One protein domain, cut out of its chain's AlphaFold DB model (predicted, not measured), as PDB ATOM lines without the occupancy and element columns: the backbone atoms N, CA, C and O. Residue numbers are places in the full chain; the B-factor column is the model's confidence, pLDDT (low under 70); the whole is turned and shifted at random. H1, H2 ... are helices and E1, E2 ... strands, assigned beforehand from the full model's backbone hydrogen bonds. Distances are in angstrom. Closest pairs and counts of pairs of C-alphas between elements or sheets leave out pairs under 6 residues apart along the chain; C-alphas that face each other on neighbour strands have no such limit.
ATOM      1  N   VAL A  39     -20.232  51.163  34.696       61.31
ATOM      2  CA  VAL A  39     -19.670  50.414  35.830       61.31
ATOM      3  C   VAL A  39     -20.818  50.066  36.766       61.31
ATOM      4  O   VAL A  39     -21.558  50.954  37.194       61.31
ATOM      5  N   SER A  40     -20.966  48.782  37.094       66.81
ATOM      6  CA  SER A  40     -21.955  48.328  38.076       66.81
ATOM      7  C   SER A  40     -21.774  49.090  39.403       66.81
ATOM      8  O   SER A  40     -20.643  49.144  39.901       66.81
ATOM      9  N   PRO A  41     -22.840  49.645  40.019       72.19
ATOM     10  CA  PRO A  41     -22.755  50.314  41.322       72.19
ATOM     11  C   PRO A  41     -22.070  49.453  42.391       72.19
ATOM     12  O   PRO A  41     -21.275  49.958  43.178       72.19
ATOM     13  N   PHE A  42     -22.271  48.133  42.329       69.62
ATOM     14  CA  PHE A  42     -21.605  47.160  43.193       69.62
ATOM     15  C   PHE A  42     -20.073  47.191  43.067       69.62
ATOM     16  O   PHE A  42     -19.372  47.065  44.069       69.62
ATOM     17  N   TYR A  43     -19.520  47.393  41.867       76.31
ATOM     18  CA  TYR A  43     -18.071  47.523  41.680       76.31
ATOM     19  C   TYR A  43     -17.556  48.883  42.160       76.31
ATOM     20  O   TYR A  43     -16.524  48.946  42.833       76.31
ATOM     21  N   ALA A  44     -18.308  49.956  41.903       73.94
ATOM     22  CA  ALA A  44     -17.959  51.301  42.356       73.94
ATOM     23  C   ALA A  44     -17.909  51.409  43.895       73.94
ATOM     24  O   ALA A  44     -16.948  51.943  44.448       73.94
ATOM     25  N   GLU A  45     -18.882  50.828  44.606       75.19
ATOM     26  CA  GLU A  45     -18.932  50.778  46.081       75.19
ATOM     27  C   GLU A  45     -17.798  49.940  46.705       75.19
ATOM     28  O   GLU A  45     -17.431  50.100  47.877       75.19
ATOM     29  N   ASN A  46     -17.200  49.045  45.917       73.00
ATOM     30  CA  ASN A  46     -16.027  48.267  46.307       73.00
ATOM     31  C   ASN A  46     -14.698  48.929  45.893       73.00
ATOM     32  O   ASN A  46     -13.637  48.366  46.150       73.00
ATOM     33  N   GLY A  47     -14.735  50.146  45.332       75.62
ATOM     34  CA  GLY A  47     -13.547  50.920  44.957       75.62
ATOM     35  C   GLY A  47     -12.853  50.431  43.682       75.62
ATOM     36  O   GLY A  47     -11.686  50.755  43.461       75.62
ATOM     37  N   ILE A  48     -13.549  49.645  42.855       78.00
ATOM     38  CA  ILE A  48     -13.010  49.062  41.623       78.00
ATOM     39  C   ILE A  48     -13.144  50.074  40.487       78.00
ATOM     40  O   ILE A  48     -14.212  50.656  40.279       78.00
ATOM     41  N   LYS A  49     -12.048  50.302  39.759       81.31
ATOM     42  CA  LYS A  49     -12.003  51.269  38.658       81.31
ATOM     43  C   LYS A  49     -12.440  50.623  37.332       81.31
ATOM     44  O   LYS A  49     -12.158  49.442  37.125       81.31
ATOM     45  N   PRO A  50     -13.062  51.391  36.415       78.94
ATOM     46  CA  PRO A  50     -13.313  50.922  35.054       78.94
ATOM     47  C   PRO A  50     -12.022  50.440  34.379       78.94
ATOM     48  O   PRO A  50     -10.960  51.022  34.606       78.94
ATOM     49  N   GLY A  51     -12.107  49.385  33.566       77.44
ATOM     50  CA  GLY A  51     -10.964  48.786  32.865       77.44
ATOM     51  C   GLY A  51     -10.068  47.887  33.721       77.44
ATOM     52  O   GLY A  51      -9.116  47.306  33.207       77.44
ATOM     53  N   GLN A  52     -10.354  47.743  35.019       80.56
ATOM     54  CA  GLN A  52      -9.564  46.908  35.921       80.56
ATOM     55  C   GLN A  52     -10.105  45.476  35.967       80.56
ATOM     56  O   GLN A  52     -11.273  45.259  36.296       80.56
ATOM     57  N   ASN A  53      -9.240  44.495  35.703       83.62
ATOM     58  CA  ASN A  53      -9.554  43.097  35.985       83.62
ATOM     59  C   ASN A  53      -9.512  42.836  37.494       83.62
ATOM     60  O   ASN A  53      -8.613  43.328  38.187       83.62
ATOM     61  N   ILE A  54     -10.451  42.032  37.992       83.75
ATOM     62  CA  ILE A  54     -10.502  41.633  39.402       83.75
ATOM     63  C   ILE A  54     -10.778  40.138  39.551       83.75
ATOM     64  O   ILE A  54     -11.545  39.561  38.782       83.75
ATOM     65  N   VAL A  55     -10.203  39.524  40.584       83.12
ATOM     66  CA  VAL A  55     -10.543  38.154  40.999       83.12
ATOM     67  C   VAL A  55     -11.125  38.184  42.408       83.12
ATOM     68  O   VAL A  55     -10.633  38.892  43.287       83.12
ATOM     69  N   THR A  56     -12.202  37.435  42.613       80.88
ATOM     70  CA  THR A  56     -12.995  37.425  43.849       80.88
ATOM     71  C   THR A  56     -13.269  35.989  44.294       80.88
ATOM     72  O   THR A  56     -13.246  35.074  43.477       80.88
ATOM     73  N   ASP A  57     -13.534  35.744  45.577       74.88
ATOM     74  CA  ASP A  57     -13.940  34.418  46.073       74.88
ATOM     75  C   ASP A  57     -15.446  34.157  45.896       74.88
ATOM     76  O   ASP A  57     -15.900  33.010  45.908       74.88
ATOM     77  N   LYS A  58     -16.225  35.228  45.717       73.69
ATOM     78  CA  LYS A  58     -17.655  35.210  45.405       73.69
ATOM     79  C   LYS A  58     -17.992  36.334  44.426       73.69
ATOM     80  O   LYS A  58     -17.425  37.418  44.571       73.69
ATOM     81  N   PRO A  59     -18.950  36.128  43.505       70.56
ATOM     82  CA  PRO A  59     -19.413  37.186  42.617       70.56
ATOM     83  C   PRO A  59     -19.877  38.411  43.414       70.56
ATOM     84  O   PRO A  59     -20.718  38.300  44.306       70.56
ATOM     85  N   ILE A  60     -19.312  39.577  43.096       70.81
ATOM     86  CA  ILE A  60     -19.717  40.873  43.672       70.81
ATOM     87  C   ILE A  60     -20.940  41.436  42.924       70.81
ATOM     88  O   ILE A  60     -21.679  42.258  43.458       70.81
ATOM     89  N   SER A  61     -21.154  41.000  41.682       69.75
ATOM     90  CA  SER A  61     -22.199  41.476  40.777       69.75
ATOM     91  C   SER A  61     -22.493  40.400  39.729       69.75
ATOM     92  O   SER A  61     -21.579  39.683  39.327       69.75
ATOM     93  N   ASP A  62     -23.738  40.330  39.250       68.31
ATOM     94  CA  ASP A  62     -24.142  39.448  38.137       68.31
ATOM     95  C   ASP A  62     -23.585  39.919  36.776       68.31
ATOM     96  O   ASP A  62     -23.662  39.219  35.767       68.31
ATOM     97  N   PHE A  63     -23.032  41.137  36.733       69.25
ATOM     98  CA  PHE A  63     -22.309  41.667  35.581       69.25
ATOM     99  C   PHE A  63     -20.824  41.316  35.663       69.25
ATOM    100  O   PHE A  63     -20.147  41.753  36.592       69.25
ATOM    101  N   ASN A  64     -20.303  40.639  34.641       70.12
ATOM    102  CA  ASN A  64     -18.886  40.263  34.570       70.12
ATOM    103  C   ASN A  64     -17.971  41.406  34.111       70.12
ATOM    104  O   ASN A  64     -16.763  41.294  34.245       70.12
ATOM    105  N   SER A  65     -18.509  42.502  33.572       80.75
ATOM    106  CA  SER A  65     -17.706  43.662  33.165       80.75
ATOM    107  C   SER A  65     -17.562  44.655  34.320       80.75
ATOM    108  O   SER A  65     -18.554  45.025  34.955       80.75
ATOM    109  N   THR A  66     -16.336  45.121  34.568       78.81
ATOM    110  CA  THR A  66     -16.043  46.236  35.486       78.81
ATOM    111  C   THR A  66     -16.064  47.589  34.767       78.81
ATOM    112  O   THR A  66     -15.849  48.620  35.401       78.81
ATOM    113  N   GLY A  67     -16.372  47.601  33.466       79.62
ATOM    114  CA  GLY A  67     -16.430  48.784  32.611       79.62
ATOM    115  C   GLY A  67     -15.155  49.006  31.794       79.62
ATOM    116  O   GLY A  67     -14.204  48.228  31.860       79.62
ATOM    117  N   ILE A  68     -15.144  50.090  31.015       80.62
ATOM    118  CA  ILE A  68     -14.051  50.457  30.101       80.62
ATOM    119  C   ILE A  68     -13.332  51.698  30.644       80.62
ATOM    120  O   ILE A  68     -13.998  52.671  31.008       80.62
ATOM    121  N   ASP A  69     -11.998  51.670  30.710       80.12
ATOM    122  CA  ASP A  69     -11.198  52.829  31.131       80.12
ATOM    123  C   ASP A  69     -11.122  53.934  30.057       80.12
ATOM    124  O   ASP A  69     -11.563  53.782  28.917       80.12
ATOM    125  N   ASP A  70     -10.522  55.075  30.407       78.81
ATOM    126  CA  ASP A  70     -10.357  56.205  29.481       78.81
ATOM    127  C   ASP A  70      -9.390  55.917  28.310       78.81
ATOM    128  O   ASP A  70      -9.265  56.737  27.401       78.81
ATOM    129  N   LYS A  71      -8.707  54.764  28.314       78.31
ATOM    130  CA  LYS A  71      -7.837  54.286  27.231       78.31
ATOM    131  C   LYS A  71      -8.527  53.247  26.340       78.31
ATOM    132  O   LYS A  71      -7.920  52.800  25.370       78.31
ATOM    133  N   GLY A  72      -9.777  52.888  26.636       76.31
ATOM    134  CA  GLY A  72     -10.532  51.885  25.893       76.31
ATOM    135  C   GLY A  72     -10.277  50.441  26.336       76.31
ATOM    136  O   GLY A  72     -10.716  49.528  25.643       76.31
ATOM    137  N   ASN A  73      -9.592  50.209  27.461       78.56
ATOM    138  CA  ASN A  73      -9.382  48.863  27.995       78.56
ATOM    139  C   ASN A  73     -10.630  48.396  28.742       78.56
ATOM    140  O   ASN A  73     -11.097  49.068  29.662       78.56
ATOM    141  N   GLU A  74     -11.149  47.233  28.368       80.69
ATOM    142  CA  GLU A  74     -12.259  46.583  29.059       80.69
ATOM    143  C   GLU A  74     -11.748  45.771  30.255       80.69
ATOM    144  O   GLU A  74     -10.827  44.964  30.125       80.69
ATOM    145  N   GLY A  75     -12.359  45.988  31.419       79.44
ATOM    146  CA  GLY A  75     -12.077  45.238  32.636       79.44
ATOM    147  C   GLY A  75     -13.157  44.199  32.914       79.44
ATOM    148  O   GLY A  75     -14.340  44.410  32.629       79.44
ATOM    149  N   MET A  76     -12.750  43.071  33.492       83.44
ATOM    150  CA  MET A  76     -13.636  41.960  33.825       83.44
ATOM    151  C   MET A  76     -13.454  41.462  35.260       83.44
ATOM    152  O   MET A  76     -12.366  41.496  35.833       83.44
ATOM    153  N   ALA A  77     -14.542  40.965  35.829       83.62
ATOM    154  CA  ALA A  77     -14.583  40.308  37.117       83.62
ATOM    155  C   ALA A  77     -14.623  38.794  36.943       83.62
ATOM    156  O   ALA A  77     -15.388  38.259  36.143       83.62
ATOM    157  N   TYR A  78     -13.801  38.126  37.739       86.06
ATOM    158  CA  TYR A  78     -13.658  36.682  37.766       86.06
ATOM    159  C   TYR A  78     -13.881  36.159  39.178       86.06
ATOM    160  O   TYR A  78     -13.638  36.861  40.169       86.06
ATOM    161  N   SER A  79     -14.308  34.904  39.283       85.06
ATOM    162  CA  SER A  79     -14.563  34.269  40.576       85.06
ATOM    163  C   SER A  79     -13.741  32.992  40.778       85.06
ATOM    164  O   SER A  79     -13.445  32.256  39.839       85.06
ATOM    165  N   ASN A  80     -13.355  32.741  42.029       85.12
ATOM    166  CA  ASN A  80     -12.699  31.531  42.508       85.12
ATOM    167  C   ASN A  80     -13.681  30.767  43.401       85.12
ATOM    168  O   ASN A  80     -13.893  31.134  44.554       85.12
ATOM    169  N   HIS A  81     -14.265  29.680  42.907       85.56
ATOM    170  CA  HIS A  81     -15.162  28.840  43.701       85.56
ATOM    171  C   HIS A  81     -14.412  27.647  44.261       85.56
ATOM    172  O   HIS A  81     -13.906  26.813  43.520       85.56
ATOM    173  N   ILE A  82     -14.377  27.538  45.582       85.44
ATOM    174  CA  ILE A  82     -13.630  26.490  46.268       85.44
ATOM    175  C   ILE A  82     -14.615  25.550  46.956       85.44
ATOM    176  O   ILE A  82     -15.309  25.962  47.889       85.44
ATOM    177  N   ILE A  83     -14.661  24.296  46.519       83.62
ATOM    178  CA  ILE A  83     -15.582  23.261  46.989       83.62
ATOM    179  C   ILE A  83     -14.778  22.135  47.632       83.62
ATOM    180  O   ILE A  83     -13.767  21.689  47.094       83.62
ATOM    181  N   GLN A  84     -15.228  21.699  48.799       80.50
ATOM    182  CA  GLN A  84     -14.598  20.638  49.572       80.50
ATOM    183  C   GLN A  84     -15.452  19.374  49.516       80.50
ATOM    184  O   GLN A  84     -16.677  19.473  49.564       80.50
ATOM    185  N   PHE A  85     -14.802  18.215  49.463       75.12
ATOM    186  CA  PHE A  85     -15.435  16.896  49.466       75.12
ATOM    187  C   PHE A  85     -14.780  15.980  50.494       75.12
ATOM    188  O   PHE A  85     -13.642  16.213  50.893       75.12
ATOM    189  N   ASN A  86     -15.469  14.915  50.898       65.94
ATOM    190  CA  ASN A  86     -15.003  14.045  51.983       65.94
ATOM    191  C   ASN A  86     -13.882  13.094  51.544       65.94
ATOM    192  O   ASN A  86     -13.160  12.536  52.372       65.94
ATOM    193  N   ASN A  87     -13.785  12.825  50.242       62.66
ATOM    194  CA  ASN A  87     -12.797  11.922  49.671       62.66
ATOM    195  C   ASN A  87     -12.504  12.269  48.206       62.66
ATOM    196  O   ASN A  87     -13.275  12.951  47.533       62.66
ATOM    197  N   GLY A  88     -11.392  11.753  47.697       59.06
ATOM    198  CA  GLY A  88     -10.962  11.991  46.324       59.06
ATOM    199  C   GLY A  88     -11.897  11.499  45.215       59.06
ATOM    200  O   GLY A  88     -11.867  12.065  44.125       59.06
ATOM    201  N   THR A  89     -12.722  10.478  45.472       57.06
ATOM    202  CA  THR A  89     -13.701   9.984  44.484       57.06
ATOM    203  C   THR A  89     -14.780  11.033  44.260       57.06
ATOM    204  O   THR A  89     -15.031  11.423  43.128       57.06
ATOM    205  N   GLU A  90     -15.328  11.583  45.346       66.19
ATOM    206  CA  GLU A  90     -16.293  12.683  45.282       66.19
ATOM    207  C   GLU A  90     -15.708  13.925  44.592       66.19
ATOM    208  O   GLU A  90     -16.393  14.557  43.786       66.19
ATOM    209  N   VAL A  91     -14.435  14.258  44.859       68.06
ATOM    210  CA  VAL A  91     -13.744  15.356  44.160       68.06
ATOM    211  C   VAL A  91     -13.726  15.113  42.651       68.06
ATOM    212  O   VAL A  91     -14.051  16.010  41.872       68.06
ATOM    213  N   TYR A  92     -13.327  13.915  42.233       64.50
ATOM    214  CA  TYR A  92     -13.196  13.578  40.826       64.50
ATOM    215  C   TYR A  92     -14.551  13.508  40.112       64.50
ATOM    216  O   TYR A  92     -14.684  14.062  39.023       64.50
ATOM    217  N   ASP A  93     -15.568  12.911  40.735       67.19
ATOM    218  CA  ASP A  93     -16.922  12.837  40.181       67.19
ATOM    219  C   ASP A  93     -17.522  14.236  39.993       67.19
ATOM    220  O   ASP A  93     -18.100  14.538  38.944       67.19
ATOM    221  N   ALA A  94     -17.332  15.124  40.974       73.25
ATOM    222  CA  ALA A  94     -17.749  16.517  40.871       73.25
ATOM    223  C   ALA A  94     -16.984  17.263  39.768       73.25
ATOM    224  O   ALA A  94     -17.593  17.944  38.944       73.25
ATOM    225  N   PHE A  95     -15.663  17.087  39.704       76.75
ATOM    226  CA  PHE A  95     -14.834  17.665  38.650       76.75
ATOM    227  C   PHE A  95     -15.274  17.205  37.252       76.75
ATOM    228  O   PHE A  95     -15.387  18.030  36.345       76.75
ATOM    229  N   LYS A  96     -15.560  15.909  37.082       73.94
ATOM    230  CA  LYS A  96     -16.007  15.318  35.815       73.94
ATOM    231  C   LYS A  96     -17.368  15.833  35.385       73.94
ATOM    232  O   LYS A  96     -17.532  16.218  34.230       73.94
ATOM    233  N   LYS A  97     -18.321  15.887  36.315       80.50
ATOM    234  CA  LYS A  97     -19.664  16.421  36.065       80.50
ATOM    235  C   LYS A  97     -19.628  17.872  35.576       80.50
ATOM    236  O   LYS A  97     -20.397  18.255  34.697       80.50
ATOM    237  N   ASP A  98     -18.718  18.663  36.126       77.12
ATOM    238  CA  ASP A  98     -18.625  20.095  35.853       77.12
ATOM    239  C   ASP A  98     -17.675  20.427  34.684       77.12
ATOM    240  O   ASP A  98     -17.539  21.596  34.315       77.12
ATOM    241  N   GLN A  99     -17.007  19.430  34.086       70.44
ATOM    242  CA  GLN A  99     -15.976  19.631  33.060       70.44
ATOM    243  C   GLN A  99     -16.511  20.379  31.824       70.44
ATOM    244  O   GLN A  99     -15.825  21.248  31.287       70.44
ATOM    245  N   GLU A 100     -17.751  20.090  31.420       67.12
ATOM    246  CA  GLU A 100     -18.399  20.669  30.232       67.12
ATOM    247  C   GLU A 100     -19.300  21.879  30.539       67.12
ATOM    248  O   GLU A 100     -19.769  22.545  29.620       67.12
ATOM    249  N   SER A 101     -19.541  22.190  31.818       78.06
ATOM    250  CA  SER A 101     -20.540  23.185  32.245       78.06
ATOM    251  C   SER A 101     -19.971  24.333  33.085       78.06
ATOM    252  O   SER A 101     -20.729  25.118  33.659       78.06
ATOM    253  N   ILE A 102     -18.642  24.466  33.165       82.75
ATOM    254  CA  ILE A 102     -18.022  25.552  33.927       82.75
ATOM    255  C   ILE A 102     -18.297  26.926  33.282       82.75
ATOM    256  O   ILE A 102     -18.039  27.102  32.087       82.75
ATOM    257  N   PRO A 103     -18.777  27.924  34.052       86.06
ATOM    258  CA  PRO A 103     -18.861  29.306  33.586       86.06
ATOM    259  C   PRO A 103     -17.511  29.827  33.081       86.06
ATOM    260  O   PRO A 103     -16.455  29.490  33.620       86.06
ATOM    261  N   THR A 104     -17.524  30.642  32.028       85.38
ATOM    262  CA  THR A 104     -16.303  31.062  31.320       85.38
ATOM    263  C   THR A 104     -15.399  31.972  32.158       85.38
ATOM    264  O   THR A 104     -14.193  31.999  31.938       85.38
ATOM    265  N   ASP A 105     -15.956  32.673  33.136       85.56
ATOM    266  CA  ASP A 105     -15.340  33.632  34.059       85.56
ATOM    267  C   ASP A 105     -14.977  33.027  35.430       85.56
ATOM    268  O   ASP A 105     -14.579  33.742  36.354       85.56
ATOM    269  N   LEU A 106     -15.106  31.706  35.574       87.31
ATOM    270  CA  LEU A 106     -14.934  31.009  36.841       87.31
ATOM    271  C   LEU A 106     -13.683  30.129  36.848       87.31
ATOM    272  O   LEU A 106     -13.442  29.345  35.933       87.31
ATOM    273  N   LEU A 107     -12.945  30.166  37.951       89.00
ATOM    274  CA  LEU A 107     -12.031  29.107  38.353       89.00
ATOM    275  C   LEU A 107     -12.673  28.338  39.502       89.00
ATOM    276  O   LEU A 107     -12.990  28.900  40.547       89.00
ATOM    277  N   ARG A 108     -12.883  27.035  39.320       88.94
ATOM    278  CA  ARG A 108     -13.477  26.175  40.345       88.94
ATOM    279  C   ARG A 108     -12.462  25.156  40.826       88.94
ATOM    280  O   ARG A 108     -11.988  24.347  40.036       88.94
ATOM    281  N   MET A 109     -12.152  25.196  42.116       86.56
ATOM    282  CA  MET A 109     -11.283  24.246  42.795       86.56
ATOM    283  C   MET A 109     -12.114  23.251  43.603       86.56
ATOM    284  O   MET A 109     -12.946  23.649  44.416       86.56
ATOM    285  N   TYR A 110     -11.846  21.968  43.417       83.38
ATOM    286  CA  TYR A 110     -12.404  20.854  44.171       83.38
ATOM    287  C   TYR A 110     -11.269  20.253  44.984       83.38
ATOM    288  O   TYR A 110     -10.209  19.971  44.424       83.38
ATOM    289  N   TYR A 111     -11.456  20.052  46.282       78.62
ATOM    290  CA  TYR A 111     -10.412  19.434  47.088       78.62
ATOM    291  C   TYR A 111     -10.943  18.486  48.150       78.62
ATOM    292  O   TYR A 111     -12.055  18.632  48.654       78.62
ATOM    293  N   GLU A 112     -10.113  17.501  48.464       74.44
ATOM    294  CA  GLU A 112     -10.379  16.474  49.460       74.44
ATOM    295  C   GLU A 112     -10.145  17.020  50.874       74.44
ATOM    296  O   GLU A 112      -9.148  17.698  51.155       74.44
ATOM    297  N   GLU A 113     -11.081  16.723  51.773       71.50
ATOM    298  CA  GLU A 113     -10.952  16.991  53.196       71.50
ATOM    299  C   GLU A 113      -9.745  16.234  53.769       71.50
ATOM    300  O   GLU A 113      -9.545  15.059  53.454       71.50
ATOM    301  N   PRO A 114      -8.928  16.867  54.633       58.41
ATOM    302  CA  PRO A 114      -7.857  16.159  55.310       58.41
ATOM    303  C   PRO A 114      -8.451  15.059  56.194       58.41
ATOM    304  O   PRO A 114      -9.000  15.339  57.260       58.41
ATOM    305  N   LYS A 115      -8.300  13.796  55.791       55.25
ATOM    306  CA  LYS A 115      -8.501  12.689  56.721       55.25
ATOM    307  C   LYS A 115      -7.315  12.635  57.673       55.25
ATOM    308  O   LYS A 115      -6.157  12.673  57.265       55.25
ATOM    309  N   ASN A 116      -7.619  12.604  58.964       47.91
ATOM    310  CA  ASN A 116      -6.634  12.455  60.029       47.91
ATOM    311  C   ASN A 116      -6.628  10.988  60.482       47.91
ATOM    312  O   ASN A 116      -6.872  10.672  61.643       47.91
ATOM    313  N   ASP A 117      -6.460  10.084  59.522       51.75
ATOM    314  CA  ASP A 117      -6.567   8.635  59.695       51.75
ATOM    315  C   ASP A 117      -5.201   7.949  59.855       51.75
ATOM    316  O   ASP A 117      -5.132   6.751  60.114       51.75
ATOM    317  N   GLY A 118      -4.102   8.710  59.785       47.66
ATOM    318  CA  GLY A 118      -2.747   8.192  59.986       47.66
ATOM    319  C   GLY A 118      -2.219   7.368  58.808       47.66
ATOM    320  O   GLY A 118      -1.153   6.758  58.933       47.66
ATOM    321  N   PHE A 119      -2.931   7.358  57.674       50.66
ATOM    322  CA  PHE A 119      -2.427   6.776  56.436       50.66
ATOM    323  C   PHE A 119      -1.372   7.676  55.787       50.66
ATOM    324  O   PHE A 119      -1.237   8.855  56.116       50.66
ATOM    325  N   PHE A 120      -0.556   7.103  54.899       46.97
ATOM    326  CA  PHE A 120       0.585   7.828  54.346       46.97
ATOM    327  C   PHE A 120       0.160   8.966  53.424       46.97
ATOM    328  O   PHE A 120       0.893   9.941  53.330       46.97
ATOM    329  N   ASN A 121      -0.989   8.866  52.758       56.06
ATOM    330  CA  ASN A 121      -1.450   9.827  51.771       56.06
ATOM    331  C   ASN A 121      -0.382  10.098  50.686       56.06
ATOM    332  O   ASN A 121       0.087  11.226  50.504       56.06
ATOM    333  N   PHE A 122       0.055   9.041  49.987       50.72
ATOM    334  CA  PHE A 122       1.013   9.076  48.871       50.72
ATOM    335  C   PHE A 122       0.546  10.018  47.769       50.72
ATOM    336  O   PHE A 122       1.361  10.694  47.142       50.72
ATOM    337  N   SER A 123      -0.766  10.082  47.552       48.41
ATOM    338  CA  SER A 123      -1.373  10.956  46.553       48.41
ATOM    339  C   SER A 123      -1.508  12.419  47.008       48.41
ATOM    340  O   SER A 123      -1.739  13.302  46.183       48.41
ATOM    341  N   GLY A 124      -1.265  12.703  48.291       54.72
ATOM    342  CA  GLY A 124      -1.544  14.004  48.883       54.72
ATOM    343  C   GLY A 124      -3.044  14.310  48.887       54.72
ATOM    344  O   GLY A 124      -3.883  13.500  48.497       54.72
ATOM    345  N   LYS A 125      -3.414  15.511  49.333       66.69
ATOM    346  CA  LYS A 125      -4.814  15.939  49.225       66.69
ATOM    347  C   LYS A 125      -5.142  16.110  47.751       66.69
ATOM    348  O   LYS A 125      -4.463  16.871  47.057       66.69
ATOM    349  N   ILE A 126      -6.197  15.452  47.277       65.56
ATOM    350  CA  ILE A 126      -6.675  15.735  45.933       65.56
ATOM    351  C   ILE A 126      -7.071  17.207  45.853       65.56
ATOM    352  O   ILE A 126      -7.846  17.700  46.669       65.56
ATOM    353  N   CYS A 127      -6.540  17.882  44.839       73.56
ATOM    354  CA  CYS A 127      -6.885  19.241  44.474       73.56
ATOM    355  C   CYS A 127      -7.015  19.302  42.953       73.56
ATOM    356  O   CYS A 127      -6.039  19.106  42.227       73.56
ATOM    357  N   LEU A 128      -8.232  19.538  42.481       71.88
ATOM    358  CA  LEU A 128      -8.575  19.659  41.074       71.88
ATOM    359  C   LEU A 128      -9.067  21.052  40.774       71.88
ATOM    360  O   LEU A 128      -9.808  21.626  41.565       71.88
ATOM    361  N   LEU A 129      -8.695  21.578  39.613       80.50
ATOM    362  CA  LEU A 129      -9.198  22.855  39.141       80.50
ATOM    363  C   LEU A 129      -9.803  22.705  37.757       80.50
ATOM    364  O   LEU A 129      -9.191  22.132  36.860       80.50
ATOM    365  N   ASN A 130     -10.982  23.285  37.583       82.50
ATOM    366  CA  ASN A 130     -11.539  23.570  36.277       82.50
ATOM    367  C   ASN A 130     -11.491  25.090  36.058       82.50
ATOM    368  O   ASN A 130     -11.762  25.864  36.978       82.50
ATOM    369  N   ILE A 131     -11.100  25.509  34.858       85.31
ATOM    370  CA  ILE A 131     -10.897  26.917  34.509       85.31
ATOM    371  C   ILE A 131     -11.810  27.253  33.331       85.31
ATOM    372  O   ILE A 131     -11.762  26.599  32.287       85.31
ATOM    373  N   GLY A 132     -12.639  28.277  33.492       87.00
ATOM    374  CA  GLY A 132     -13.431  28.863  32.420       87.00
ATOM    375  C   GLY A 132     -12.547  29.494  31.341       87.00
ATOM    376  O   GLY A 132     -11.444  29.969  31.611       87.00
ATOM    377  N   SER A 133     -13.009  29.491  30.091       84.62
ATOM    378  CA  SER A 133     -12.221  29.991  28.953       84.62
ATOM    379  C   SER A 133     -11.819  31.464  29.089       84.62
ATOM    380  O   SER A 133     -10.652  31.788  28.893       84.62
ATOM    381  N   ALA A 134     -12.735  32.346  29.499       84.12
ATOM    382  CA  ALA A 134     -12.444  33.767  29.677       84.12
ATOM    383  C   ALA A 134     -11.474  34.021  30.842       84.12
ATOM    384  O   ALA A 134     -10.586  34.861  30.706       84.12
ATOM    385  N   PHE A 135     -11.598  33.275  31.949       87.62
ATOM    386  CA  PHE A 135     -10.639  33.312  33.059       87.62
ATOM    387  C   PHE A 135      -9.239  32.938  32.562       87.62
ATOM    388  O   PHE A 135      -8.258  33.628  32.838       87.62
ATOM    389  N   TYR A 136      -9.135  31.851  31.796       86.12
ATOM    390  CA  TYR A 136      -7.862  31.412  31.240       86.12
ATOM    391  C   TYR A 136      -7.247  32.463  30.303       86.12
ATOM    392  O   TYR A 136      -6.105  32.872  30.511       86.12
ATOM    393  N   ASP A 137      -8.006  32.929  29.310       83.44
ATOM    394  CA  ASP A 137      -7.499  33.812  28.256       83.44
ATOM    395  C   ASP A 137      -7.118  35.210  28.758       83.44
ATOM    396  O   ASP A 137      -6.215  35.835  28.198       83.44
ATOM    397  N   ASN A 138      -7.783  35.709  29.803       80.12
ATOM    398  CA  ASN A 138      -7.597  37.080  30.278       80.12
ATOM    399  C   ASN A 138      -6.822  37.210  31.584       80.12
ATOM    400  O   ASN A 138      -6.304  38.290  31.842       80.12
ATOM    401  N   ILE A 139      -6.736  36.151  32.390       84.25
ATOM    402  CA  ILE A 139      -5.956  36.162  33.630       84.25
ATOM    403  C   ILE A 139      -4.719  35.289  33.457       84.25
ATOM    404  O   ILE A 139      -3.598  35.786  33.417       84.25
ATOM    405  N   ILE A 140      -4.915  33.981  33.287       82.19
ATOM    406  CA  ILE A 140      -3.816  33.009  33.343       82.19
ATOM    407  C   ILE A 140      -2.820  33.192  32.192       82.19
ATOM    408  O   ILE A 140      -1.611  33.186  32.412       82.19
ATOM    409  N   LYS A 141      -3.314  33.359  30.962       81.31
ATOM    410  CA  LYS A 141      -2.485  33.493  29.755       81.31
ATOM    411  C   LYS A 141      -1.744  34.831  29.679       81.31
ATOM    412  O   LYS A 141      -0.721  34.913  29.007       81.31
ATOM    413  N   LYS A 142      -2.263  35.863  30.350       79.00
ATOM    414  CA  LYS A 142      -1.722  37.229  30.334       79.00
ATOM    415  C   LYS A 142      -0.729  37.508  31.460       79.00
ATOM    416  O   LYS A 142      -0.170  38.599  31.511       79.00
ATOM    417  N   PHE A 143      -0.463  36.555  32.356       78.50
ATOM    418  CA  PHE A 143       0.598  36.740  33.343       78.50
ATOM    419  C   PHE A 143       1.940  37.066  32.649       78.50
ATOM    420  O   PHE A 143       2.315  36.360  31.709       78.50
ATOM    421  N   PRO A 144       2.674  38.112  33.088       62.97
ATOM    422  CA  PRO A 144       2.565  38.783  34.386       62.97
ATOM    423  C   PRO A 144       1.804  40.129  34.421       62.97
ATOM    424  O   PRO A 144       2.219  41.059  35.114       62.97
ATOM    425  N   GLU A 145       0.688  40.276  33.706       76.38
ATOM    426  CA  GLU A 145      -0.203  41.431  33.885       76.38
ATOM    427  C   GLU A 145      -0.842  41.432  35.290       76.38
ATOM    428  O   GLU A 145      -1.400  40.429  35.740       76.38
ATOM    429  N   SER A 146      -0.735  42.557  36.011       65.38
ATOM    430  CA  SER A 146      -1.233  42.659  37.388       65.38
ATOM    431  C   SER A 146      -2.753  42.748  37.437       65.38
ATOM    432  O   SER A 146      -3.350  43.641  36.837       65.38
ATOM    433  N   THR A 147      -3.365  41.851  38.205       73.56
ATOM    434  CA  THR A 147      -4.796  41.836  38.510       73.56
ATOM    435  C   THR A 147      -4.984  41.996  40.013       73.56
ATOM    436  O   THR A 147      -4.398  41.249  40.795       73.56
ATOM    437  N   THR A 148      -5.817  42.936  40.456       71.81
ATOM    438  CA  THR A 148      -6.075  43.104  41.894       71.81
ATOM    439  C   THR A 148      -7.162  42.133  42.333       71.81
ATOM    440  O   THR A 148      -8.288  42.168  41.841       71.81
ATOM    441  N   SER A 149      -6.825  41.259  43.274       68.69
ATOM    442  CA  SER A 149      -7.757  40.300  43.859       68.69
ATOM    443  C   SER A 149      -8.296  40.815  45.183       68.69
ATOM    444  O   SER A 149      -7.554  41.391  45.984       68.69
ATOM    445  N   PHE A 150      -9.585  40.588  45.423       68.62
ATOM    446  CA  PHE A 150     -10.274  41.012  46.638       68.62
ATOM    447  C   PHE A 150     -10.746  39.802  47.431       68.62
ATOM    448  O   PHE A 150     -11.366  38.888  46.892       68.62
ATOM    449  N   TYR A 151     -10.468  39.807  48.730       66.06
ATOM    450  CA  TYR A 151     -11.001  38.835  49.675       66.06
ATOM    451  C   TYR A 151     -11.895  39.543  50.701       66.06
ATOM    452  O   TYR A 151     -11.482  40.549  51.285       66.06
ATOM    453  N   HIS A 152     -13.116  39.032  50.910       58.25
ATOM    454  CA  HIS A 152     -14.126  39.670  51.761       58.25
ATOM    455  C   HIS A 152     -14.548  38.759  52.928       58.25
ATOM    456  O   HIS A 152     -15.443  37.919  52.798       58.25
ATOM    457  N   LYS A 153     -13.950  38.942  54.114       54.97
ATOM    458  CA  LYS A 153     -14.329  38.192  55.329       54.97
ATOM    459  C   LYS A 153     -15.016  39.094  56.330       54.97
ATOM    460  O   LYS A 153     -14.313  39.751  57.076       54.97
ATOM    461  N   LYS A 154     -16.354  39.034  56.371       47.53
ATOM    462  CA  LYS A 154     -17.326  39.627  57.324       47.53
ATOM    463  C   LYS A 154     -17.127  41.105  57.740       47.53
ATOM    464  O   LYS A 154     -18.134  41.791  57.809       47.53
ATOM    465  N   GLU A 155     -15.907  41.601  57.946       49.41
ATOM    466  CA  GLU A 155     -15.527  42.975  58.317       49.41
ATOM    467  C   GLU A 155     -14.138  43.423  57.773       49.41
ATOM    468  O   GLU A 155     -13.787  44.588  57.920       49.41
ATOM    469  N   GLU A 156     -13.354  42.565  57.096       58.78
ATOM    470  CA  GLU A 156     -12.037  42.926  56.528       58.78
ATOM    471  C   GLU A 156     -11.993  42.750  54.999       58.78
ATOM    472  O   GLU A 156     -12.288  41.669  54.472       58.78
ATOM    473  N   ARG A 157     -11.597  43.820  54.291       64.69
ATOM    474  CA  ARG A 157     -11.230  43.801  52.866       64.69
ATOM    475  C   ARG A 157      -9.716  43.670  52.760       64.69
ATOM    476  O   ARG A 157      -8.994  44.588  53.142       64.69
ATOM    477  N   VAL A 158      -9.245  42.554  52.214       65.31
ATOM    478  CA  VAL A 158      -7.823  42.361  51.907       65.31
ATOM    479  C   VAL A 158      -7.653  42.382  50.393       65.31
ATOM    480  O   VAL A 158      -8.292  41.599  49.688       65.31
ATOM    481  N   SER A 159      -6.815  43.293  49.898       71.25
ATOM    482  CA  SER A 159      -6.425  43.375  48.489       71.25
ATOM    483  C   SER A 159      -5.050  42.750  48.282       71.25
ATOM    484  O   SER A 159      -4.109  43.084  49.004       71.25
ATOM    485  N   MET A 160      -4.921  41.886  47.278       77.00
ATOM    486  CA  MET A 160      -3.655  41.272  46.882       77.00
ATOM    487  C   MET A 160      -3.474  41.381  45.370       77.00
ATOM    488  O   MET A 160      -4.386  41.046  44.618       77.00
ATOM    489  N   ASP A 161      -2.294  41.801  44.920       81.56
ATOM    490  CA  ASP A 161      -1.953  41.751  43.501       81.56
ATOM    491  C   ASP A 161      -1.638  40.311  43.086       81.56
ATOM    492  O   ASP A 161      -0.760  39.646  43.646       81.56
ATOM    493  N   VAL A 162      -2.377  39.836  42.091       79.38
ATOM    494  CA  VAL A 162      -2.192  38.548  41.438       79.38
ATOM    495  C   VAL A 162      -1.692  38.811  40.028       79.38
ATOM    496  O   VAL A 162      -2.413  39.309  39.168       79.38
ATOM    497  N   ASN A 163      -0.435  38.465  39.798       82.69
ATOM    498  CA  ASN A 163       0.264  38.652  38.528       82.69
ATOM    499  C   ASN A 163       1.038  37.395  38.110       82.69
ATOM    500  O   ASN A 163       1.843  37.428  37.186       82.69
ATOM    501  N   SER A 164       0.853  36.284  38.816       82.62
ATOM    502  CA  SER A 164       1.540  35.032  38.547       82.62
ATOM    503  C   SER A 164       0.739  33.854  39.094       82.62
ATOM    504  O   SER A 164      -0.167  34.012  39.917       82.62
ATOM    505  N   LEU A 165       1.099  32.638  38.682       79.81
ATOM    506  CA  LEU A 165       0.497  31.429  39.244       79.81
ATOM    507  C   LEU A 165       0.814  31.280  40.742       79.81
ATOM    508  O   LEU A 165      -0.011  30.767  41.492       79.81
ATOM    509  N   GLU A 166       1.980  31.744  41.197       83.06
ATOM    510  CA  GLU A 166       2.384  31.731  42.609       83.06
ATOM    511  C   GLU A 166       1.525  32.685  43.447       83.06
ATOM    512  O   GLU A 166       1.057  32.315  44.523       83.06
ATOM    513  N   THR A 167       1.292  33.908  42.962       86.19
ATOM    514  CA  THR A 167       0.432  34.880  43.655       86.19
ATOM    515  C   THR A 167      -1.036  34.451  43.624       86.19
ATOM    516  O   THR A 167      -1.719  34.589  44.637       86.19
ATOM    517  N   GLN A 168      -1.495  33.804  42.544       87.06
ATOM    518  CA  GLN A 168      -2.825  33.184  42.481       87.06
ATOM    519  C   GLN A 168      -2.965  32.015  43.468       87.06
ATOM    520  O   GLN A 168      -3.998  31.880  44.126       87.06
ATOM    521  N   ALA A 169      -1.933  31.177  43.612       86.94
ATOM    522  CA  ALA A 169      -1.933  30.077  44.574       86.94
ATOM    523  C   ALA A 169      -2.008  30.583  46.019       86.94
ATOM    524  O   ALA A 169      -2.791  30.064  46.815       86.94
ATOM    525  N   LYS A 170      -1.247  31.636  46.335       87.19
ATOM    526  CA  LYS A 170      -1.318  32.341  47.622       87.19
ATOM    527  C   LYS A 170      -2.703  32.923  47.876       87.19
ATOM    528  O   LYS A 170      -3.255  32.726  48.951       87.19
ATOM    529  N   TYR A 171      -3.304  33.578  46.884       86.19
ATOM    530  CA  TYR A 171      -4.657  34.110  47.019       86.19
ATOM    531  C   TYR A 171      -5.675  32.996  47.313       86.19
ATOM    532  O   TYR A 171      -6.399  33.060  48.306       86.19
ATOM    533  N   ILE A 172      -5.671  31.908  46.539       86.75
ATOM    534  CA  ILE A 172      -6.534  30.744  46.794       86.75
ATOM    535  C   ILE A 172      -6.282  30.154  48.187       86.75
ATOM    536  O   ILE A 172      -7.240  29.830  48.889       86.75
ATOM    537  N   LYS A 173      -5.024  30.082  48.639       85.56
ATOM    538  CA  LYS A 173      -4.676  29.647  49.999       85.56
ATOM    539  C   LYS A 173      -5.351  30.509  51.066       85.56
ATOM    540  O   LYS A 173      -5.890  29.951  52.017       85.56
ATOM    541  N   THR A 174      -5.393  31.832  50.899       82.88
ATOM    542  CA  THR A 174      -6.079  32.716  51.862       82.88
ATOM    543  C   THR A 174      -7.582  32.434  51.963       82.88
ATOM    544  O   THR A 174      -8.123  32.419  53.069       82.88
ATOM    545  N   ILE A 175      -8.248  32.132  50.840       81.06
ATOM    546  CA  ILE A 175      -9.673  31.747  50.809       81.06
ATOM    547  C   ILE A 175      -9.877  30.384  51.476       81.06
ATOM    548  O   ILE A 175     -10.851  30.153  52.187       81.06
ATOM    549  N   VAL A 176      -8.964  29.448  51.232       80.00
ATOM    550  CA  VAL A 176      -9.005  28.122  51.845       80.00
ATOM    551  C   VAL A 176      -8.843  28.219  53.369       80.00
ATOM    552  O   VAL A 176      -9.597  27.584  54.103       80.00
ATOM    553  N   ASP A 177      -7.903  29.034  53.848       78.94
ATOM    554  CA  ASP A 177      -7.592  29.202  55.276       78.94
ATOM    555  C   ASP A 177      -8.640  29.976  56.058       78.94
ATOM    556  O   ASP A 177      -8.715  29.887  57.285       78.94
ATOM    557  N   SER A 178      -9.452  30.762  55.365       75.38
ATOM    558  CA  SER A 178     -10.511  31.519  56.008       75.38
ATOM    559  C   SER A 178     -11.733  30.676  56.365       75.38
ATOM    560  O   SER A 178     -12.560  31.120  57.173       75.38
ATOM    561  N   LYS A 179     -11.843  29.471  55.795       72.81
ATOM    562  CA  LYS A 179     -12.872  28.492  56.136       72.81
ATOM    563  C   LYS A 179     -12.566  27.856  57.504       72.81
ATOM    564  O   LYS A 179     -11.403  27.687  57.855       72.81
ATOM    565  N   PRO A 180     -13.585  27.487  58.302       57.38
ATOM    566  CA  PRO A 180     -13.443  27.074  59.709       57.38
ATOM    567  C   PRO A 180     -12.661  25.767  59.987       57.38
ATOM    568  O   PRO A 180     -12.697  25.272  61.111       57.38
ATOM    569  N   LEU A 181     -11.934  25.201  59.020       55.75
ATOM    570  CA  LEU A 181     -11.254  23.910  59.145       55.75
ATOM    571  C   LEU A 181      -9.730  24.094  59.196       55.75
ATOM    572  O   LEU A 181      -9.106  24.589  58.260       55.75
ATOM    573  N   LYS A 182      -9.122  23.684  60.316       47.47
ATOM    574  CA  LYS A 182      -7.667  23.722  60.531       47.47
ATOM    575  C   LYS A 182      -6.976  22.600  59.743       47.47
ATOM    576  O   LYS A 182      -7.380  21.447  59.842       47.47
ATOM    577  N   ASN A 183      -5.886  22.958  59.057       56.44
ATOM    578  CA  ASN A 183      -4.979  22.127  58.240       56.44
ATOM    579  C   ASN A 183      -5.449  21.824  56.811       56.44
ATOM    580  O   ASN A 183      -5.532  20.678  56.372       56.44
ATOM    581  N   SER A 184      -5.677  22.885  56.053       70.75
ATOM    582  CA  SER A 184      -6.025  22.887  54.635       70.75
ATOM    583  C   SER A 184      -4.809  22.705  53.689       70.75
ATOM    584  O   SER A 184      -3.693  22.463  54.151       70.75
ATOM    585  N   LEU A 185      -5.039  22.688  52.369       72.25
ATOM    586  CA  LEU A 185      -4.019  22.564  51.306       72.25
ATOM    587  C   LEU A 185      -2.830  23.518  51.506       72.25
ATOM    588  O   LEU A 185      -3.014  24.642  51.957       72.25
ATOM    589  N   THR A 186      -1.627  23.107  51.119       76.38
ATOM    590  CA  THR A 186      -0.430  23.958  51.043       76.38
ATOM    591  C   THR A 186      -0.448  24.831  49.784       76.38
ATOM    592  O   THR A 186      -1.061  24.481  48.774       76.38
ATOM    593  N   GLU A 187       0.262  25.966  49.808       78.00
ATOM    594  CA  GLU A 187       0.413  26.830  48.620       78.00
ATOM    595  C   GLU A 187       1.001  26.065  47.427       78.00
ATOM    596  O   GLU A 187       0.587  26.265  46.288       78.00
ATOM    597  N   ILE A 188       1.929  25.144  47.698       69.12
ATOM    598  CA  ILE A 188       2.588  24.318  46.686       69.12
ATOM    599  C   ILE A 188       1.588  23.361  46.018       69.12
ATOM    600  O   ILE A 188       1.627  23.201  44.799       69.12
ATOM    601  N   GLU A 189       0.685  22.738  46.781       71.88
ATOM    602  CA  GLU A 189      -0.365  21.860  46.237       71.88
ATOM    603  C   GLU A 189      -1.328  22.639  45.328       71.88
ATOM    604  O   GLU A 189      -1.627  22.197  44.217       71.88
ATOM    605  N   ILE A 190      -1.746  23.836  45.748       78.38
ATOM    606  CA  ILE A 190      -2.618  24.717  44.955       78.38
ATOM    607  C   ILE A 190      -1.912  25.179  43.675       78.38
ATOM    608  O   ILE A 190      -2.482  25.126  42.586       78.38
ATOM    609  N   TYR A 191      -0.651  25.595  43.786       76.75
ATOM    610  CA  TYR A 191       0.162  26.037  42.657       76.75
ATOM    611  C   TYR A 191       0.321  24.955  41.581       76.75
ATOM    612  O   TYR A 191       0.207  25.237  40.387       76.75
ATOM    613  N   ARG A 192       0.542  23.699  41.988       68.25
ATOM    614  CA  ARG A 192       0.630  22.563  41.055       68.25
ATOM    615  C   ARG A 192      -0.683  22.332  40.322       68.25
ATOM    616  O   ARG A 192      -0.676  22.156  39.106       68.25
ATOM    617  N   ALA A 193      -1.795  22.369  41.047       72.62
ATOM    618  CA  ALA A 193      -3.107  22.146  40.466       72.62
ATOM    619  C   ALA A 193      -3.496  23.280  39.488       72.62
ATOM    620  O   ALA A 193      -4.017  23.008  38.407       72.62
ATOM    621  N   LEU A 194      -3.146  24.536  39.800       75.50
ATOM    622  CA  LEU A 194      -3.275  25.681  38.888       75.50
ATOM    623  C   LEU A 194      -2.470  25.497  37.598       75.50
ATOM    624  O   LEU A 194      -3.006  25.698  36.510       75.50
ATOM    625  N   LYS A 195      -1.197  25.096  37.709       70.88
ATOM    626  CA  LYS A 195      -0.344  24.813  36.544       70.88
ATOM    627  C   LYS A 195      -0.949  23.745  35.640       70.88
ATOM    628  O   LYS A 195      -0.975  23.921  34.425       70.88
ATOM    629  N   LEU A 196      -1.450  22.659  36.230       65.00
ATOM    630  CA  LEU A 196      -2.043  21.550  35.488       65.00
ATOM    631  C   LEU A 196      -3.320  21.976  34.749       65.00
ATOM    632  O   LEU A 196      -3.489  21.680  33.568       65.00
ATOM    633  N   ALA A 197      -4.201  22.716  35.423       70.56
ATOM    634  CA  ALA A 197      -5.447  23.185  34.829       70.56
ATOM    635  C   ALA A 197      -5.221  24.251  33.742       70.56
ATOM    636  O   ALA A 197      -5.880  24.219  32.703       70.56
ATOM    637  N   ALA A 198      -4.251  25.150  33.934       68.31
ATOM    638  CA  ALA A 198      -3.815  26.098  32.909       68.31
ATOM    639  C   ALA A 198      -3.267  25.378  31.666       68.31
ATOM    640  O   ALA A 198      -3.522  25.790  30.536       68.31
ATOM    641  N   TRP A 199      -2.537  24.280  31.866       62.66
ATOM    642  CA  TRP A 199      -2.001  23.480  30.773       62.66
ATOM    643  C   TRP A 199      -3.087  22.734  29.991       62.66
ATOM    644  O   TRP A 199      -3.054  22.762  28.768       62.66
ATOM    645  N   HIS A 200      -4.102  22.165  30.653       63.31
ATOM    646  CA  HIS A 200      -5.240  21.523  29.973       63.31
ATOM    647  C   HIS A 200      -5.993  22.451  28.998       63.31
ATOM    648  O   HIS A 200      -6.713  21.970  28.123       63.31
ATOM    649  N   LYS A 201      -5.846  23.772  29.148       65.69
ATOM    650  CA  LYS A 201      -6.397  24.792  28.244       65.69
ATOM    651  C   LYS A 201      -5.374  25.335  27.231       65.69
ATOM    652  O   LYS A 201      -5.764  26.071  26.328       65.69
ATOM    653  N   SER A 202      -4.096  24.975  27.355       55.84
ATOM    654  CA  SER A 202      -2.998  25.422  26.492       55.84
ATOM    655  C   SER A 202      -2.744  24.449  25.327       55.84
ATOM    656  O   SER A 202      -2.719  23.240  25.541       55.84
ATOM    657  N   PRO A 203      -2.477  24.937  24.100       45.47
ATOM    658  CA  PRO A 203      -2.174  24.094  22.940       45.47
ATOM    659  C   PRO A 203      -0.704  23.619  22.805       45.47
ATOM    660  O   PRO A 203      -0.367  23.051  21.769       45.47
TER     661      PRO A 203
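Overview. This is residues 39 to 203 of the 694 residues of an uncharacterized protein of Flavobacterium baculatum (UniProt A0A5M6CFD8). A strongly twisted sheet of seven strands is built along one long strand, E3, and curls round H3 and H4; H5 joins these two on the same face, packing on E5. H2 covers E4 and E5, the hairpin E2 and E3 makes one end with H1 grazing it, and residues 117 to 122 stick out at the other. The printed part has 165 residues, with five named helices and seven named strands; along the chain they follow as H1, then E1, E2 and E3, then H2, then E4 and E5, then H3, then E6 and E7, then H4 and H5; the sheet is branched, with parallel and antiparallel neighbour pairs, and the class is mixed, helices and strands. The whole is compact, with a radius of gyration of the C-alphas of 16.2 A and spans of 57 by 41 by 26 A.

Along the chain. Find C-alpha 41 at (-22.755, 50.314, 41.322), where H1, residues 41 to 45, begins. Next come E1, residues 54 to 56, and E2, residues 65 to 68. E3, residues 74 to 85, runs 36.2 A from C-alpha 74 at (-12.259, 46.583, 29.059). Then read H2, residues 88 to 97, E4, residues 106 to 112 and 19.8 A long, E5, residues 127 to 131, and H3, residues 133 to 140. E6, residues 147 to 153, and E7, residues 156 to 162, span 19.7 A and 18.5 A. H4, residues 165 to 177, spans 18.1 A, and H5, residues 187 to 200, runs 20.2 A to C-alpha 200 at (-5.240, 21.523, 29.973).

Arrangement. Look first at E3, whose pairing is staggered: antiparallel E2 at residues 74 to 76 (N 66 to O 75, 2.9 A), parallel E1 at 77 to 79 (N 56 to O 78, 2.9 A), parallel E4 at 79 to 85 (N 83 to O 109, 2.8 A). E5 is antiparallel to E4 (N 108 to O 130, 2.8 A). E6 is parallel to E1 (N 150 to O 55, 2.9 A) and forms a hairpin with E7 (N 149 to O 160, 2.8 A). E3, H2, E4 form a strand-helix-strand unit, two parallel neighbour strands with a helix between, its crossover right-handed. H2 runs along E4, at 2 degrees on the local plane and a height over the sheet of 8.2 A. H5 lies over E5, slantwise at 40 degrees on the local plane; the closest C-alphas, of Leu 129 and Ala 197, are 5.7 A apart. H4 and H5 touch at a steep tilt of 57 degrees, opposite ways, closest at C-alphas of Ala 169 and Tyr 191, 4.9 A. In H1, H2, H3, H4 and H5 every O i to N i+4 pair is within hydrogen-bond range.

Size, cuts and confidence. The farthest C-alphas, of Asp 70 and Gly 118, are 57.4 A apart. The printed part has no cut; the link E4 to E5 is long. The mean pLDDT of the printed part is 73.4, with 53 residues under 70, among them 114 to 126 and 149 to 158.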